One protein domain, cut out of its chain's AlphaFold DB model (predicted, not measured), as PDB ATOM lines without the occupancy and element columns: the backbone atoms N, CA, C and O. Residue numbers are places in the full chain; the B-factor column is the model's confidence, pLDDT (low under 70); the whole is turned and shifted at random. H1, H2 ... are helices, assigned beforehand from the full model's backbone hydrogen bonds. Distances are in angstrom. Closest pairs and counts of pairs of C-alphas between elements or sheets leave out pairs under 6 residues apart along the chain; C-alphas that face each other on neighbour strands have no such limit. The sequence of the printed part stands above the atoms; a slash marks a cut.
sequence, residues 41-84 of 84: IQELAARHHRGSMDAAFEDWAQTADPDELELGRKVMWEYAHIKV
ATOM      1  N   ILE A  41      28.939 -43.848  33.007       86.06
ATOM      2  CA  ILE A  41      29.349 -45.034  33.771       86.06
ATOM      3  C   ILE A  41      28.180 -45.579  34.598       86.06
ATOM      4  O   ILE A  41      27.972 -46.792  34.635       86.06
ATOM      5  N   GLN A  42      27.374 -44.713  35.211       81.50
ATOM      6  CA  GLN A  42      26.212 -45.138  35.990       81.50
ATOM      7  C   GLN A  42      25.130 -45.794  35.119       81.50
ATOM      8  O   GLN A  42      24.567 -46.827  35.497       81.50
ATOM      9  N   GLU A  43      24.866 -45.252  33.931       82.50
ATOM     10  CA  GLU A  43      23.957 -45.861  32.959       82.50
ATOM     11  C   GLU A  43      24.480 -47.208  32.453       82.50
ATOM     12  O   GLU A  43      23.717 -48.175  32.364       82.50
ATOM     13  N   LEU A  44      25.776 -47.296  32.149       82.94
ATOM     14  CA  LEU A  44      26.420 -48.529  31.701       82.94
ATOM     15  C   LEU A  44      26.366 -49.602  32.796       82.94
ATOM     16  O   LEU A  44      25.979 -50.746  32.536       82.94
ATOM     17  N   ALA A  45      26.632 -49.217  34.045       84.00
ATOM     18  CA  ALA A  45      26.503 -50.080  35.209       84.00
ATOM     19  C   ALA A  45      25.078 -50.621  35.352       84.00
ATOM     20  O   ALA A  45      24.891 -51.832  35.500       84.00
ATOM     21  N   ALA A  46      24.067 -49.753  35.258       80.25
ATOM     22  CA  ALA A  46      22.662 -50.141  35.358       80.25
ATOM     23  C   ALA A  46      22.219 -51.084  34.226       80.25
ATOM     24  O   ALA A  46      21.467 -52.028  34.474       80.25
ATOM     25  N   ARG A  47      22.690 -50.853  32.994       80.81
ATOM     26  CA  ARG A  47      22.276 -51.609  31.800       80.81
ATOM     27  C   ARG A  47      22.992 -52.953  31.648       80.81
ATOM     28  O   ARG A  47      22.341 -53.941  31.319       80.81
ATOM     29  N   HIS A  48      24.303 -53.006  31.884       78.31
ATOM     30  CA  HIS A  48      25.137 -54.162  31.521       78.31
ATOM     31  C   HIS A  48      25.774 -54.876  32.720       78.31
ATOM     32  O   HIS A  48      25.971 -56.090  32.671       78.31
ATOM     33  N   HIS A  49      26.020 -54.171  33.829       82.75
ATOM     34  CA  HIS A  49      26.835 -54.692  34.936       82.75
ATOM     35  C   HIS A  49      26.088 -54.812  36.271       82.75
ATOM     36  O   HIS A  49      26.709 -54.863  37.332       82.75
ATOM     37  N   ARG A  50      24.748 -54.885  36.242       79.50
ATOM     38  CA  ARG A  50      23.883 -55.038  37.435       79.50
ATOM     39  C   ARG A  50      24.141 -53.980  38.521       79.50
ATOM     40  O   ARG A  50      24.045 -54.273  39.709       79.50
ATOM     41  N   GLY A  51      24.481 -52.762  38.109       76.12
ATOM     42  CA  GLY A  51      24.801 -51.646  38.997       76.12
ATOM     43  C   GLY A  51      26.248 -51.614  39.502       76.12
ATOM     44  O   GLY A  51      26.562 -50.775  40.340       76.12
ATOM     45  N   SER A  52      27.141 -52.484  39.016       83.94
ATOM     46  CA  SER A  52      28.569 -52.408  39.347       83.94
ATOM     47  C   SER A  52      29.257 -51.301  38.542       83.94
ATOM     48  O   SER A  52      29.462 -51.438  37.336       83.94
ATOM     49  N   MET A  53      29.613 -50.212  39.228       81.19
ATOM     50  CA  MET A  53      30.358 -49.084  38.654       81.19
ATOM     51  C   MET A  53      31.765 -49.493  38.202       81.19
ATOM     52  O   MET A  53      32.216 -49.039  37.157       81.19
ATOM     53  N   ASP A  54      32.433 -50.381  38.947       84.00
ATOM     54  CA  ASP A  54      33.778 -50.862  38.603       84.00
ATOM     55  C   ASP A  54      33.774 -51.631  37.279       84.00
ATOM     56  O   ASP A  54      34.558 -51.327  36.385       84.00
ATOM     57  N   ALA A  55      32.834 -52.566  37.110       84.88
ATOM     58  CA  ALA A  55      32.738 -53.359  35.889       84.88
ATOM     59  C   ALA A  55      32.316 -52.513  34.674       84.88
ATOM     60  O   ALA A  55      32.768 -52.773  33.563       84.88
ATOM     61  N   ALA A  56      31.490 -51.483  34.883       87.88
ATOM     62  CA  ALA A  56      31.164 -50.506  33.847       87.88
ATOM     63  C   ALA A  56      32.373 -49.647  33.460       87.88
ATOM     64  O   ALA A  56      32.608 -49.394  32.282       87.88
ATOM     65  N   PHE A  57      33.172 -49.226  34.440       88.62
ATOM     66  CA  PHE A  57      34.407 -48.505  34.168       88.62
ATOM     67  C   PHE A  57      35.422 -49.371  33.417       88.62
ATOM     68  O   PHE A  57      36.044 -48.884  32.481       88.62
ATOM     69  N   GLU A  58      35.567 -50.651  33.772       89.56
ATOM     70  CA  GLU A  58      36.421 -51.596  33.042       89.56
ATOM     71  C   GLU A  58      35.965 -51.814  31.594       89.56
ATOM     72  O   GLU A  58      36.809 -51.983  30.716       89.56
ATOM     73  N   ASP A  59      34.658 -51.803  31.333       89.88
ATOM     74  CA  ASP A  59      34.101 -51.910  29.981       89.88
ATOM     75  C   ASP A  59      34.371 -50.637  29.162       89.88
ATOM     76  O   ASP A  59      34.939 -50.701  28.073       89.88
ATOM     77  N   TRP A  60      34.090 -49.461  29.731       90.94
ATOM     78  CA  TRP A  60      34.415 -48.170  29.113       90.94
ATOM     79  C   TRP A  60      35.922 -48.013  28.840       90.94
ATOM     80  O   TRP A  60      36.332 -47.562  27.765       90.94
ATOM     81  N   ALA A  61      36.761 -48.462  29.778       89.38
ATOM     82  CA  ALA A  61      38.218 -48.398  29.700       89.38
ATOM     83  C   ALA A  61      38.812 -49.187  28.525       89.38
ATOM     84  O   ALA A  61      39.933 -48.899  28.112       89.38
ATOM     85  N   GLN A  62      38.094 -50.174  27.980       88.19
ATOM     86  CA  GLN A  62      38.558 -50.931  26.812       88.19
ATOM     87  C   GLN A  62      38.524 -50.108  25.523       88.19
ATOM     88  O   GLN A  62      39.244 -50.430  24.579       88.19
ATOM     89  N   THR A  63      37.682 -49.075  25.475       87.31
ATOM     90  CA  THR A  63      37.492 -48.231  24.290       87.31
ATOM     91  C   THR A  63      38.056 -46.823  24.443       87.31
ATOM     92  O   THR A  63      38.129 -46.108  23.450       87.31
ATOM     93  N   ALA A  64      38.429 -46.429  25.661       86.25
ATOM     94  CA  ALA A  64      38.971 -45.110  25.953       86.25
ATOM     95  C   ALA A  64      40.439 -44.985  25.520       86.25
ATOM     96  O   ALA A  64      41.223 -45.934  25.640       86.25
ATOM     97  N   ASP A  65      40.825 -43.789  25.075       88.94
ATOM     98  CA  ASP A  65      42.230 -43.466  24.851       88.94
ATOM     99  C   ASP A  65      43.016 -43.484  26.180       88.94
ATOM    100  O   ASP A  65      42.441 -43.253  27.247       88.94
ATOM    101  N   PRO A  66      44.341 -43.729  26.169       82.31
ATOM    102  CA  PRO A  66      45.141 -43.804  27.395       82.31
ATOM    103  C   PRO A  66      45.056 -42.552  28.280       82.31
ATOM    104  O   PRO A  66      45.031 -42.668  29.507       82.31
ATOM    105  N   ASP A  67      44.984 -41.371  27.660       81.12
ATOM    106  CA  ASP A  67      44.862 -40.093  28.366       81.12
ATOM    107  C   ASP A  67      43.477 -39.955  29.018       81.12
ATOM    108  O   ASP A  67      43.366 -39.597  30.192       81.12
ATOM    109  N   GLU A  68      42.414 -40.326  28.298       83.00
ATOM    110  CA  GLU A  68      41.048 -40.338  28.831       83.00
ATOM    111  C   GLU A  68      40.890 -41.373  29.944       83.00
ATOM    112  O   GLU A  68      40.257 -41.097  30.959       83.00
ATOM    113  N   LEU A  69      41.516 -42.542  29.808       86.12
ATOM    114  CA  LEU A  69      41.502 -43.590  30.822       86.12
ATOM    115  C   LEU A  69      42.104 -43.111  32.147       86.12
ATOM    116  O   LEU A  69      41.576 -43.426  33.218       86.12
ATOM    117  N   GLU A  70      43.209 -42.364  32.095       84.44
ATOM    118  CA  GLU A  70      43.823 -41.798  33.296       84.44
ATOM    119  C   GLU A  70      42.902 -40.761  33.955       84.44
ATOM    120  O   GLU A  70      42.732 -40.778  35.180       84.44
ATOM    121  N   LEU A  71      42.263 -39.900  33.157       83.50
ATOM    122  CA  LEU A  71      41.298 -38.909  33.640       83.50
ATOM    123  C   LEU A  71      40.067 -39.584  34.259       83.50
ATOM    124  O   LEU A  71      39.744 -39.314  35.416       83.50
ATOM    125  N   GLY A  72      39.454 -40.539  33.558       85.31
ATOM    126  CA  GLY A  72      38.317 -41.321  34.041       85.31
ATOM    127  C   GLY A  72      38.641 -42.101  35.314       85.31
ATOM    128  O   GLY A  72      37.836 -42.132  36.244       85.31
ATOM    129  N   ARG A  73      39.855 -42.656  35.428       85.25
ATOM    130  CA  ARG A  73      40.317 -43.329  36.653       85.25
ATOM    131  C   ARG A  73      40.429 -42.358  37.824       85.25
ATOM    132  O   ARG A  73      40.039 -42.721  38.931       85.25
ATOM    133  N   LYS A  74      40.953 -41.148  37.603       82.44
ATOM    134  CA  LYS A  74      41.010 -40.105  38.639       82.44
ATOM    135  C   LYS A  74      39.598 -39.715  39.079       82.44
ATOM    136  O   LYS A  74      39.342 -39.683  40.276       82.44
ATOM    137  N   VAL A  75      38.673 -39.510  38.139       80.62
ATOM    138  CA  VAL A  75      37.270 -39.171  38.446       80.62
ATOM    139  C   VAL A  75      36.584 -40.288  39.242       80.62
ATOM    140  O   VAL A  75      35.976 -40.020  40.275       80.62
ATOM    141  N   MET A  76      36.737 -41.551  38.824       83.00
ATOM    142  CA  MET A  76      36.190 -42.718  39.533       83.00
ATOM    143  C   MET A  76      36.802 -42.909  40.922       83.00
ATOM    144  O   MET A  76      36.094 -43.248  41.870       83.00
ATOM    145  N   TRP A  77      38.112 -42.692  41.062       79.00
ATOM    146  CA  TRP A  77      38.796 -42.770  42.350       79.00
ATOM    147  C   TRP A  77      38.251 -41.733  43.329       79.00
ATOM    148  O   TRP A  77      37.915 -42.082  44.460       79.00
ATOM    149  N   GLU A  78      38.113 -40.485  42.887       73.75
ATOM    150  CA  GLU A  78      37.533 -39.423  43.706       73.75
ATOM    151  C   GLU A  78      36.070 -39.741  44.051       73.75
ATOM    152  O   GLU A  78      35.700 -39.636  45.219       73.75
ATOM    153  N   TYR A  79      35.280 -40.251  43.092       72.06
ATOM    154  CA  TYR A  79      33.901 -40.705  43.310       72.06
ATOM    155  C   TYR A  79      33.783 -41.821  44.365       72.06
ATOM    156  O   TYR A  79      32.911 -41.778  45.228       72.06
ATOM    157  N   ALA A  80      34.677 -42.812  44.356       71.44
ATOM    158  CA  ALA A  80      34.661 -43.902  45.336       71.44
ATOM    159  C   ALA A  80      35.056 -43.452  46.758       71.44
ATOM    160  O   ALA A  80      34.707 -44.109  47.740       71.44
ATOM    161  N   HIS A  81      35.787 -42.339  46.881       66.06
ATOM    162  CA  HIS A  81      36.223 -41.774  48.163       66.06
ATOM    163  C   HIS A  81      35.277 -40.694  48.700       66.06
ATOM    164  O   HIS A  81      35.531 -40.130  49.772       66.06
ATOM    165  N   ILE A  82      34.159 -40.466  48.005       60.84
ATOM    166  CA  ILE A  82      32.999 -39.742  48.510       60.84
ATOM    167  C   ILE A  82      32.436 -40.527  49.693       60.84
ATOM    168  O   ILE A  82      31.688 -41.491  49.538       60.84
ATOM    169  N   LYS A  83      32.825 -40.133  50.907       38.47
ATOM    170  CA  LYS A  83      32.163 -40.616  52.116       38.47
ATOM    171  C   LYS A  83      30.758 -40.024  52.173       38.47
ATOM    172  O   LYS A  83      30.622 -38.828  52.416       38.47
ATOM    173  N   VAL A  84      29.754 -40.877  51.977       43.56
ATOM    174  CA  VAL A  84      28.405 -40.679  52.528       43.56
ATOM    175  C   VAL A  84      28.442 -40.972  54.026       43.56
ATOM    176  O   VAL A  84      29.121 -41.955  54.412       43.56
TER     177      VAL A  84
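AT A GLANCE: This is residues 41 to 84 of the 84 residues of an uncharacterized protein of Armatimonadetes bacterium (UniProt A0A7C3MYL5). The longest helix, H3, runs back nearly parallel in line to the shorter H2 but in the opposite sense, the two side by side with little contact between them, and the short H1 crosses H2 at nearly a right angle, away from H3. The printed part has 44 residues with three named helices, in the order H1, H2, H3, and no named strand; the class is all helix. The whole is compact, with a radius of gyration of the C-alphas of 10.5 A, and its outline is flat, spanning 27 by 25 by 11 A.

HOW THE PARTS SIT: Begin with H3, residues 66 to 80, and look from it to H2, residues 53 to 61. They are close but not clearly touching: their closest C-alphas, those of Leu 69 and Ala 61, are 5.9 A apart. Their lines stand at a shallow tilt of 8 degrees, and they run opposite ways. Go on to H1, residues 41 to 48, which touches H2; their closest C-alphas are those of Ala 45 and Ala 56, 4.9 A apart. The lines of H1 and H2 stand about perpendicular, at 85 degrees. H1 and H3 are apart. In H1, H2 and H3 every O i to N i+4 pair is within hydrogen-bond range.

IN THESE COORDINATES: Find C-alpha 66 at (45.141, -43.804, 27.395); from there H3 runs 20.8 A to C-alpha 80 at (34.661, -43.902, 45.336). H2 runs 11.9 A from Met 53 to Ala 61. H1 begins at C-alpha 41, at (29.349, -45.034, 33.771), and runs 10.3 A to His 48.

THE WHOLE: The two C-alphas farthest apart are those of Asp 65 and Val 84, at 31.1 A. The printed part has no cut, and the links H1 to H2 and H2 to H3 are tight. Look at residues 81 to 84, up to the chain's last residue, for pLDDT under 70; the mean of the printed part is 80.4.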